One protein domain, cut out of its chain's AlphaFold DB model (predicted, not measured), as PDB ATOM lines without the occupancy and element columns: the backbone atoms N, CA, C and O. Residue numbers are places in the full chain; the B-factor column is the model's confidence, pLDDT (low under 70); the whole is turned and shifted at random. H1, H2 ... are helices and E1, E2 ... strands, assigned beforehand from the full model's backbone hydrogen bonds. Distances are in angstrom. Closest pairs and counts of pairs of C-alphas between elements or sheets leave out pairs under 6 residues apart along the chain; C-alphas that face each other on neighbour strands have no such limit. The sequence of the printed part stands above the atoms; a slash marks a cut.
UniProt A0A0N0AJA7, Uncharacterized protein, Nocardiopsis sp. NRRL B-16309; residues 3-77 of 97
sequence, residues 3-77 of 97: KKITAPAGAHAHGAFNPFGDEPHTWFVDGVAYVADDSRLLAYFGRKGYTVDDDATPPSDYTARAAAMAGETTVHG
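What this domain is: This is residues 3 to 77 of the 97 residues of an uncharacterized protein of Nocardiopsis sp. NRRL B-16309 (UniProt A0A0N0AJA7). What is the main picture? A small three-stranded sheet, E4, E1 and E5, has the short helix H1 over one face, and the hairpin of E2 and E3 sits between that sheet and the long helix H2, which packs on the hairpin. What is it made of? The printed part has 75 residues with two named helices and five named strands, in the order E1, E2, E3, E4, H1, E5, H2. The larger sheet has the order E4, E1, E5, the other E2, E3, both antiparallel, and the class is mixed, helices and strands. How large is it? It is compact and rounded, with a radius of gyration of the C-alphas of 12.0 A and spans of 32 by 28 by 25 A.

Where its parts are: Where are the strands? E1 is residues 3 to 6, from C-alpha 3 at (-17.711, -38.923, 31.711), E2 is 15 to 17, and E3 is 26 to 28. E4 is 32 to 36, 13.6 A long, and E5 is 51 to 53. Where are the helices? H1 is residues 39 to 47, 12.1 A from first to last C-alpha. H2 is residues 62 to 76, 21.4 A, ending with C-alpha 76 at (-6.740, -64.995, 39.561).

How they stand to each other: How does E1 pair? It is the inner strand, antiparallel to E4 with N 5 and O 33 at 2.8 A, and antiparallel to E5 with N 6 and O 51 at 2.8 A. Where is H1? It is on this sheet at a height over the sheet of 9.5 A, over E1 and along the strands, at 22 degrees to E1 on the local plane; 2 of its C-alphas fall on E5, only just too few for it to lie over E5 too. E4, H1 and E5 form a split strand-helix-strand unit, two strands running the same way with E1 between them and a helix in the link, and its crossover is right-handed. How does the hairpin E2 and E3 stand? N 17 and O 26 are 2.8 A apart, and the closest C-alphas of E3 and E4 are those of Trp 27 and Ala 33, 5.7 A. Where does H2 come in? Its closest C-alpha pair with E2 is Met 69 and Gly 15, 6.0 A, and with E3 Ala 66 and Trp 27, 5.8 A; it only grazes the larger sheet, with residues 62 to 66, and is apart from H1. In H1 and H2 every O i to N i+4 pair is within hydrogen-bond range.

The domain as a whole: How far does it reach? The two C-alphas farthest apart, those of Asp 55 and His 76, are 34.2 A apart. Are there cuts or long links? The printed part has no cut, and no link is long. Where is confidence low? The mean pLDDT of the printed part is 82.0, and residues 10, 12, 23 and 72 to 77 are under 70.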
ATOM      1  N   LYS A   3     -18.841 -39.708  31.219       91.50
ATOM      2  CA  LYS A   3     -17.711 -38.923  31.711       91.50
ATOM      3  C   LYS A   3     -16.440 -39.727  31.546       91.50
ATOM      4  O   LYS A   3     -16.458 -40.949  31.707       91.50
ATOM      5  N   LYS A   4     -15.341 -39.039  31.262       93.62
ATOM      6  CA  LYS A   4     -14.010 -39.640  31.247       93.62
ATOM      7  C   LYS A   4     -13.256 -39.204  32.488       93.62
ATOM      8  O   LYS A   4     -13.194 -38.021  32.802       93.62
ATOM      9  N   ILE A   5     -12.670 -40.170  33.175       92.31
ATOM     10  CA  ILE A   5     -11.832 -39.965  34.347       92.31
ATOM     11  C   ILE A   5     -10.413 -40.362  33.957       92.31
ATOM     12  O   ILE A   5     -10.174 -41.510  33.587       92.31
ATOM     13  N   THR A   6      -9.475 -39.425  34.047       92.31
ATOM     14  CA  THR A   6      -8.053 -39.659  33.768       92.31
ATOM     15  C   THR A   6      -7.267 -39.627  35.073       92.31
ATOM     16  O   THR A   6      -7.340 -38.659  35.834       92.31
ATOM     17  N   ALA A   7      -6.518 -40.692  35.339       88.81
ATOM     18  CA  ALA A   7      -5.658 -40.806  36.503       88.81
ATOM     19  C   ALA A   7      -4.444 -39.866  36.410       88.81
ATOM     20  O   ALA A   7      -3.933 -39.628  35.310       88.81
ATOM     21  N   PRO A   8      -3.959 -39.324  37.541       86.69
ATOM     22  CA  PRO A   8      -2.757 -38.504  37.540       86.69
ATOM     23  C   PRO A   8      -1.528 -39.331  37.138       86.69
ATOM     24  O   PRO A   8      -1.457 -40.540  37.373       86.69
ATOM     25  N   ALA A   9      -0.531 -38.669  36.544       76.50
ATOM     26  CA  ALA A   9       0.717 -39.319  36.156       76.50
ATOM     27  C   ALA A   9       1.389 -39.981  37.372       76.50
ATOM     28  O   ALA A   9       1.591 -39.340  38.403       76.50
ATOM     29  N   GLY A  10       1.729 -41.265  37.244       66.56
ATOM     30  CA  GLY A  10       2.308 -42.065  38.329       66.56
ATOM     31  C   GLY A  10       1.290 -42.798  39.210       66.56
ATOM     32  O   GLY A  10       1.705 -43.576  40.063       66.56
ATOM     33  N   ALA A  11      -0.019 -42.618  39.006       72.19
ATOM     34  CA  ALA A  11      -1.015 -43.488  39.626       72.19
ATOM     35  C   ALA A  11      -1.006 -44.874  38.961       72.19
ATOM     36  O   ALA A  11      -1.105 -44.978  37.736       72.19
ATOM     37  N   HIS A  12      -0.967 -45.943  39.760       66.00
ATOM     38  CA  HIS A  12      -1.201 -47.308  39.279       66.00
ATOM     39  C   HIS A  12      -2.705 -47.541  39.063       66.00
ATOM     40  O   HIS A  12      -3.343 -48.332  39.748       66.00
ATOM     41  N   ALA A  13      -3.302 -46.797  38.132       73.75
ATOM     42  CA  ALA A  13      -4.711 -46.919  37.778       73.75
ATOM     43  C   ALA A  13      -4.865 -47.863  36.575       73.75
ATOM     44  O   ALA A  13      -5.006 -47.426  35.432       73.75
ATOM     45  N   HIS A  14      -4.808 -49.167  36.837       75.50
ATOM     46  CA  HIS A  14      -5.164 -50.208  35.874       75.50
ATOM     47  C   HIS A  14      -6.001 -51.274  36.588       75.50
ATOM     48  O   HIS A  14      -5.556 -51.819  37.595       75.50
ATOM     49  N   GLY A  15      -7.213 -51.545  36.099       74.56
ATOM     50  CA  GLY A  15      -8.124 -52.527  36.700       74.56
ATOM     51  C   GLY A  15      -9.298 -51.934  37.487       74.56
ATOM     52  O   GLY A  15      -9.728 -50.803  37.241       74.56
ATOM     53  N   ALA A  16      -9.870 -52.749  38.377       80.38
ATOM     54  CA  ALA A  16     -11.135 -52.476  39.057       80.38
ATOM     55  C   ALA A  16     -10.968 -51.510  40.233       80.38
ATOM     56  O   ALA A  16     -10.143 -51.722  41.116       80.38
ATOM     57  N   PHE A  17     -11.841 -50.513  40.314       80.62
ATOM     58  CA  PHE A  17     -11.882 -49.561  41.414       80.62
ATOM     59  C   PHE A  17     -13.316 -49.392  41.922       80.62
ATOM     60  O   PHE A  17     -14.210 -49.059  41.151       80.62
ATOM     61  N   ASN A  18     -13.556 -49.619  43.213       81.06
ATOM     62  CA  ASN A  18     -14.877 -49.440  43.819       81.06
ATOM     63  C   ASN A  18     -14.755 -48.697  45.157       81.06
ATOM     64  O   ASN A  18     -14.418 -49.319  46.164       81.06
ATOM     65  N   PRO A  19     -15.001 -47.374  45.186       73.06
ATOM     66  CA  PRO A  19     -14.886 -46.595  46.412       73.06
ATOM     67  C   PRO A  19     -16.066 -46.781  47.375       73.06
ATOM     68  O   PRO A  19     -15.954 -46.365  48.526       73.06
ATOM     69  N   PHE A  20     -17.186 -47.359  46.926       76.62
ATOM     70  CA  PHE A  20     -18.431 -47.413  47.701       76.62
ATOM     71  C   PHE A  20     -18.832 -48.837  48.121       76.62
ATOM     72  O   PHE A  20     -19.515 -49.009  49.120       76.62
ATOM     73  N   GLY A  21     -18.325 -49.876  47.454       71.69
ATOM     74  CA  GLY A  21     -18.516 -51.282  47.834       71.69
ATOM     75  C   GLY A  21     -19.880 -51.863  47.445       71.69
ATOM     76  O   GLY A  21     -19.953 -53.040  47.108       71.69
ATOM     77  N   ASP A  22     -20.938 -51.050  47.425       75.12
ATOM     78  CA  ASP A  22     -22.280 -51.412  46.943       75.12
ATOM     79  C   ASP A  22     -22.498 -51.144  45.442       75.12
ATOM     80  O   ASP A  22     -23.498 -51.578  44.869       75.12
ATOM     81  N   GLU A  23     -21.552 -50.469  44.789       67.50
ATOM     82  CA  GLU A  23     -21.651 -50.062  43.384       67.50
ATOM     83  C   GLU A  23     -20.832 -50.946  42.431       67.50
ATOM     84  O   GLU A  23     -19.891 -51.624  42.856       67.50
ATOM     85  N   PRO A  24     -21.156 -50.954  41.122       74.31
ATOM     86  CA  PRO A  24     -20.305 -51.587  40.122       74.31
ATOM     87  C   PRO A  24     -18.898 -50.971  40.091       74.31
ATOM     88  O   PRO A  24     -18.708 -49.770  40.276       74.31
ATOM     89  N   HIS A  25     -17.896 -51.805  39.800       82.12
ATOM     90  CA  HIS A  25     -16.509 -51.359  39.676       82.12
ATOM     91  C   HIS A  25     -16.322 -50.382  38.506       82.12
ATOM     92  O   HIS A  25     -16.783 -50.614  37.387       82.12
ATOM     93  N   THR A  26     -15.555 -49.325  38.760       87.12
ATOM     94  CA  THR A  26     -14.963 -48.449  37.748       87.12
ATOM     95  C   THR A  26     -13.694 -49.099  37.212       87.12
ATOM     96  O   THR A  26     -12.775 -49.369  37.980       87.12
ATOM     97  N   TRP A  27     -13.625 -49.350  35.908       87.25
ATOM     98  CA  TRP A  27     -12.474 -50.007  35.285       87.25
ATOM     99  C   TRP A  27     -11.559 -48.984  34.625       87.25
ATOM    100  O   TRP A  27     -11.980 -48.292  33.705       87.25
ATOM    101  N   PHE A  28     -10.308 -48.899  35.071       89.88
ATOM    102  CA  PHE A  28      -9.305 -48.049  34.436       89.88
ATOM    103  C   PHE A  28      -8.518 -48.845  33.397       89.88
ATOM    104  O   PHE A  28      -7.813 -49.793  33.739       89.88
ATOM    105  N   VAL A  29      -8.623 -48.441  32.132       88.12
ATOM    106  CA  VAL A  29      -7.821 -48.931  31.007       88.12
ATOM    107  C   VAL A  29      -6.757 -47.877  30.716       88.12
ATOM    108  O   VAL A  29      -7.094 -46.746  30.381       88.12
ATOM    109  N   ASP A  30      -5.480 -48.229  30.861       87.44
ATOM    110  CA  ASP A  30      -4.343 -47.310  30.660       87.44
ATOM    111  C   ASP A  30      -4.490 -45.971  31.417       87.44
ATOM    112  O   ASP A  30      -4.194 -44.899  30.891       87.44
ATOM    113  N   GLY A  31      -4.997 -46.012  32.656       88.56
ATOM    114  CA  GLY A  31      -5.227 -44.812  33.464       88.56
ATOM    115  C   GLY A  31      -6.487 -44.021  33.106       88.56
ATOM    116  O   GLY A  31      -6.708 -42.962  33.688       88.56
ATOM    117  N   VAL A  32      -7.336 -44.516  32.203       91.62
ATOM    118  CA  VAL A  32      -8.594 -43.868  31.812       91.62
ATOM    119  C   VAL A  32      -9.788 -44.762  32.125       91.62
ATOM    120  O   VAL A  32      -9.820 -45.926  31.739       91.62
ATOM    121  N   ALA A  33     -10.802 -44.201  32.776       92.31
ATOM    122  CA  ALA A  33     -12.101 -44.837  32.954       92.31
ATOM    123  C   ALA A  33     -13.204 -44.005  32.295       92.31
ATOM    124  O   ALA A  33     -13.180 -42.775  32.333       92.31
ATOM    125  N   TYR A  34     -14.192 -44.680  31.722       92.44
ATOM    126  CA  TYR A  34     -15.423 -44.075  31.222       92.44
ATOM    127  C   TYR A  34     -16.584 -44.551  32.079       92.44
ATOM    128  O   TYR A  34     -16.809 -45.756  32.214       92.44
ATOM    129  N   VAL A  35     -17.309 -43.604  32.664       89.81
ATOM    130  CA  VAL A  35     -18.389 -43.876  33.617       89.81
ATOM    131  C   VAL A  35     -19.651 -43.120  33.233       89.81
ATOM    132  O   VAL A  35     -19.601 -42.096  32.547       89.81
ATOM    133  N   ALA A  36     -20.798 -43.624  33.684       88.69
ATOM    134  CA  ALA A  36     -22.021 -42.838  33.664       88.69
ATOM    135  C   ALA A  36     -21.857 -41.590  34.549       88.69
ATOM    136  O   ALA A  36     -20.996 -41.543  35.426       88.69
ATOM    137  N   ASP A  37     -22.687 -40.581  34.304       86.75
ATOM    138  CA  ASP A  37     -22.724 -39.347  35.087       86.75
ATOM    139  C   ASP A  37     -23.208 -39.600  36.529       86.75
ATOM    140  O   ASP A  37     -24.373 -39.382  36.861       86.75
ATOM    141  N   ASP A  38     -22.312 -40.115  37.374       88.38
ATOM    142  CA  ASP A  38     -22.535 -40.339  38.799       88.38
ATOM    143  C   ASP A  38     -21.832 -39.256  39.624       88.38
ATOM    144  O   ASP A  38     -20.621 -39.278  39.850       88.38
ATOM    145  N   SER A  39     -22.615 -38.300  40.117       88.06
ATOM    146  CA  SER A  39     -22.103 -37.162  40.890       88.06
ATOM    147  C   SER A  39     -21.238 -37.543  42.104       88.06
ATOM    148  O   SER A  39     -20.301 -36.810  42.431       88.06
ATOM    149  N   ARG A  40     -21.500 -38.676  42.770       88.00
ATOM    150  CA  ARG A  40     -20.741 -39.106  43.958       88.00
ATOM    151  C   ARG A  40     -19.378 -39.637  43.551       88.00
ATOM    152  O   ARG A  40     -18.367 -39.267  44.157       88.00
ATOM    153  N   LEU A  41     -19.356 -40.461  42.509       86.81
ATOM    154  CA  LEU A  41     -18.144 -41.026  41.936       86.81
ATOM    155  C   LEU A  41     -17.239 -39.925  41.368       86.81
ATOM    156  O   LEU A  41     -16.053 -39.856  41.692       86.81
ATOM    157  N   LEU A  42     -17.809 -38.992  40.603       89.12
ATOM    158  CA  LEU A  42     -17.081 -37.851  40.045       89.12
ATOM    159  C   LEU A  42     -16.516 -36.940  41.141       89.12
ATOM    160  O   LEU A  42     -15.352 -36.545  41.076       89.12
ATOM    161  N   ALA A  43     -17.289 -36.655  42.196       88.75
ATOM    162  CA  ALA A  43     -16.804 -35.877  43.335       88.75
ATOM    163  C   ALA A  43     -15.702 -36.607  44.122       88.75
ATOM    164  O   ALA A  43     -14.814 -35.970  44.694       88.75
ATOM    165  N   TYR A  44     -15.740 -37.939  44.196       88.12
ATOM    166  CA  TYR A  44     -14.655 -38.732  44.772       88.12
ATOM    167  C   TYR A  44     -13.363 -38.576  43.956       88.12
ATOM    168  O   TYR A  44     -12.344 -38.158  44.508       88.12
ATOM    169  N   PHE A  45     -13.418 -38.828  42.647       88.31
ATOM    170  CA  PHE A  45     -12.244 -38.759  41.776       88.31
ATOM    171  C   PHE A  45     -11.676 -37.340  41.670       88.31
ATOM    172  O   PHE A  45     -10.465 -37.161  41.804       88.31
ATOM    173  N   GLY A  46     -12.537 -36.323  41.575       87.81
ATOM    174  CA  GLY A  46     -12.114 -34.924  41.624       87.81
ATOM    175  C   GLY A  46     -11.377 -34.573  42.924       87.81
ATOM    176  O   GLY A  46     -10.325 -33.939  42.888       87.81
ATOM    177  N   ARG A  47     -11.848 -35.056  44.087       87.94
ATOM    178  CA  ARG A  47     -11.153 -34.859  45.380       87.94
ATOM    179  C   ARG A  47      -9.813 -35.589  45.468       87.94
ATOM    180  O   ARG A  47      -8.926 -35.125  46.181       87.94
ATOM    181  N   LYS A  48      -9.665 -36.723  44.781       84.44
ATOM    182  CA  LYS A  48      -8.412 -37.491  44.712       84.44
ATOM    183  C   LYS A  48      -7.437 -36.957  43.651       84.44
ATOM    184  O   LYS A  48      -6.343 -37.495  43.528       84.44
ATOM    185  N   GLY A  49      -7.794 -35.887  42.932       86.81
ATOM    186  CA  GLY A  49      -6.919 -35.232  41.954       86.81
ATOM    187  C   GLY A  49      -6.919 -35.879  40.567       86.81
ATOM    188  O   GLY A  49      -5.994 -35.650  39.794       86.81
ATOM    189  N   TYR A  50      -7.933 -36.688  40.254       91.19
ATOM    190  CA  TYR A  50      -8.156 -37.194  38.903       91.19
ATOM    191  C   TYR A  50      -8.796 -36.100  38.048       91.19
ATOM    192  O   TYR A  50      -9.612 -35.312  38.535       91.19
ATOM    193  N   THR A  51      -8.466 -36.083  36.760       93.19
ATOM    194  CA  THR A  51      -9.115 -35.190  35.794       93.19
ATOM    195  C   THR A  51     -10.444 -35.795  35.371       93.19
ATOM    196  O   THR A  51     -10.490 -36.965  34.992       93.19
ATOM    197  N   VAL A  52     -11.513 -35.002  35.415       92.69
ATOM    198  CA  VAL A  52     -12.839 -35.388  34.925       92.69
ATOM    199  C   VAL A  52     -13.159 -34.538  33.703       92.69
ATOM    200  O   VAL A  52     -13.258 -33.319  33.820       92.69
ATOM    201  N   ASP A  53     -13.319 -35.187  32.553       93.81
ATOM    202  CA  ASP A  53     -13.764 -34.558  31.314       93.81
ATOM    203  C   ASP A  53     -15.254 -34.854  31.085       93.81
ATOM    204  O   ASP A  53     -15.716 -36.003  31.182       93.81
ATOM    205  N   ASP A  54     -16.000 -33.801  30.763       87.88
ATOM    206  CA  ASP A  54     -17.406 -33.883  30.392       87.88
ATOM    207  C   ASP A  54     -17.582 -34.369  28.946       87.88
ATOM    208  O   ASP A  54     -16.784 -34.050  28.068       87.88
ATOM    209  N   ASP A  55     -18.664 -35.116  28.711       77.50
ATOM    210  CA  ASP A  55     -19.121 -35.567  27.387       77.50
ATOM    211  C   ASP A  55     -18.060 -36.318  26.568       77.50
ATOM    212  O   ASP A  55     -17.666 -35.939  25.465       77.50
ATOM    213  N   ALA A  56     -17.576 -37.417  27.142       83.94
ATOM    214  CA  ALA A  56     -16.521 -38.207  26.537       83.94
ATOM    215  C   ALA A  56     -17.065 -39.475  25.873       83.94
ATOM    216  O   ALA A  56     -17.755 -40.285  26.497       83.94
ATOM    217  N   THR A  57     -16.669 -39.697  24.622       87.94
ATOM    218  CA  THR A  57     -16.963 -40.938  23.902       87.94
ATOM    219  C   THR A  57     -15.875 -41.975  24.198       87.94
ATOM    220  O   THR A  57     -14.701 -41.705  23.921       87.94
ATOM    221  N   PRO A  58     -16.219 -43.152  24.756       87.62
ATOM    222  CA  PRO A  58     -15.257 -44.229  24.927       87.62
ATOM    223  C   PRO A  58     -14.776 -44.737  23.558       87.62
ATOM    224  O   PRO A  58     -15.588 -44.868  22.637       87.62
ATOM    225  N   PRO A  59     -13.479 -45.053  23.408       90.25
ATOM    226  CA  PRO A  59     -12.970 -45.807  22.271       90.25
ATOM    227  C   PRO A  59     -13.764 -47.101  22.062       90.25
ATOM    228  O   PRO A  59     -14.236 -47.709  23.025       90.25
ATOM    229  N   SER A  60     -13.901 -47.548  20.813       89.94
ATOM    230  CA  SER A  60     -14.716 -48.726  20.475       89.94
ATOM    231  C   SER A  60     -14.220 -50.026  21.120       89.94
ATOM    232  O   SER A  60     -15.008 -50.950  21.316       89.94
ATOM    233  N   ASP A  61     -12.939 -50.100  21.475       89.31
ATOM    234  CA  ASP A  61     -12.299 -51.239  22.130       89.31
ATOM    235  C   ASP A  61     -12.351 -51.176  23.665       89.31
ATOM    236  O   ASP A  61     -12.130 -52.194  24.322       89.31
ATOM    237  N   TYR A  62     -12.684 -50.023  24.257       87.81
ATOM    238  CA  TYR A  62     -12.637 -49.816  25.708       87.81
ATOM    239  C   TYR A  62     -13.453 -50.863  26.477       87.81
ATOM    240  O   TYR A  62     -12.944 -51.472  27.416       87.81
ATOM    241  N   THR A  63     -14.692 -51.133  26.056       86.62
ATOM    242  CA  THR A  63     -15.568 -52.106  26.730       86.62
ATOM    243  C   THR A  63     -14.982 -53.518  26.701       86.62
ATOM    244  O   THR A  63     -15.066 -54.234  27.696       86.62
ATOM    245  N   ALA A  64     -14.353 -53.918  25.590       88.94
ATOM    246  CA  ALA A  64     -13.710 -55.225  25.475       88.94
ATOM    247  C   ALA A  64     -12.476 -55.322  26.386       88.94
ATOM    248  O   ALA A  64     -12.280 -56.339  27.051       88.94
ATOM    249  N   ARG A  65     -11.682 -54.249  26.476       86.62
ATOM    250  CA  ARG A  65     -10.507 -54.175  27.357       86.62
ATOM    251  C   ARG A  65     -10.898 -54.177  28.837       86.62
ATOM    252  O   ARG A  65     -10.311 -54.916  29.620       86.62
ATOM    253  N   ALA A  66     -11.930 -53.421  29.210       86.31
ATOM    254  CA  ALA A  66     -12.496 -53.432  30.557       86.31
ATOM    255  C   ALA A  66     -13.038 -54.821  30.943       86.31
ATOM    256  O   ALA A  66     -12.766 -55.305  32.039       86.31
ATOM    257  N   ALA A  67     -13.744 -55.494  30.027       85.25
ATOM    258  CA  ALA A  67     -14.249 -56.847  30.248       85.25
ATOM    259  C   ALA A  67     -13.126 -57.890  30.381       85.25
ATOM    260  O   ALA A  67     -13.236 -58.789  31.211       85.25
ATOM    261  N   ALA A  68     -12.041 -57.763  29.608       84.19
ATOM    262  CA  ALA A  68     -10.873 -58.635  29.731       84.19
ATOM    263  C   ALA A  68     -10.229 -58.518  31.124       84.19
ATOM    264  O   ALA A  68     -10.051 -59.534  31.792       84.19
ATOM    265  N   MET A  69     -10.003 -57.292  31.614       80.88
ATOM    266  CA  MET A  69      -9.494 -57.062  32.976       80.88
ATOM    267  C   MET A  69     -10.438 -57.619  34.055       80.88
ATOM    268  O   MET A  69      -9.985 -58.188  35.051       80.88
ATOM    269  N   ALA A  70     -11.755 -57.497  33.859       77.44
ATOM    270  CA  ALA A  70     -12.750 -58.075  34.762       77.44
ATOM    271  C   ALA A  70     -12.709 -59.609  34.792       77.44
ATOM    272  O   ALA A  70     -12.799 -60.216  35.864       77.44
ATOM    273  N   GLY A  71     -12.519 -60.236  33.630       71.38
ATOM    274  CA  GLY A  71     -12.316 -61.677  33.508       71.38
ATOM    275  C   GLY A  71     -11.046 -62.147  34.218       71.38
ATOM    276  O   GLY A  71     -11.107 -63.089  35.004       71.38
ATOM    277  N   GLU A  72      -9.923 -61.455  34.021       63.28
ATOM    278  CA  GLU A  72      -8.642 -61.778  34.671       63.28
ATOM    279  C   GLU A  72      -8.716 -61.646  36.200       63.28
ATOM    280  O   GLU A  72      -8.283 -62.549  36.920       63.28
ATOM    281  N   THR A  73      -9.363 -60.588  36.704       60.19
ATOM    282  CA  THR A  73      -9.584 -60.372  38.151       60.19
ATOM    283  C   THR A  73     -10.421 -61.498  38.777       60.19
ATOM    284  O   THR A  73     -10.213 -61.882  39.927       60.19
ATOM    285  N   THR A  74     -11.359 -62.067  38.014       56.78
ATOM    286  CA  THR A  74     -12.225 -63.166  38.476       56.78
ATOM    287  C   THR A  74     -11.489 -64.511  38.498       56.78
ATOM    288  O   THR A  74     -11.770 -65.353  39.350       56.78
ATOM    289  N   VAL A  75     -10.537 -64.723  37.584       52.31
ATOM    290  CA  VAL A  75      -9.802 -65.991  37.428       52.31
ATOM    291  C   VAL A  75      -8.610 -66.099  38.386       52.31
ATOM    292  O   VAL A  75      -8.320 -67.196  38.860       52.31
ATOM    293  N   HIS A  76      -7.945 -64.988  38.716       46.31
ATOM    294  CA  HIS A  76      -6.740 -64.995  39.561       46.31
ATOM    295  C   HIS A  76      -6.986 -64.712  41.054       46.31
ATOM    296  O   HIS A  76      -6.053 -64.777  41.850       46.31
ATOM    297  N   GLY A  77      -8.240 -64.500  41.464       37.62
ATOM    298  CA  GLY A  77      -8.582 -64.113  42.832       37.62
ATOM    299  C   GLY A  77      -8.254 -62.639  43.092       37.62
ATOM    300  O   GLY A  77      -7.255 -62.112  42.618       37.62
TER     301      GLY A  77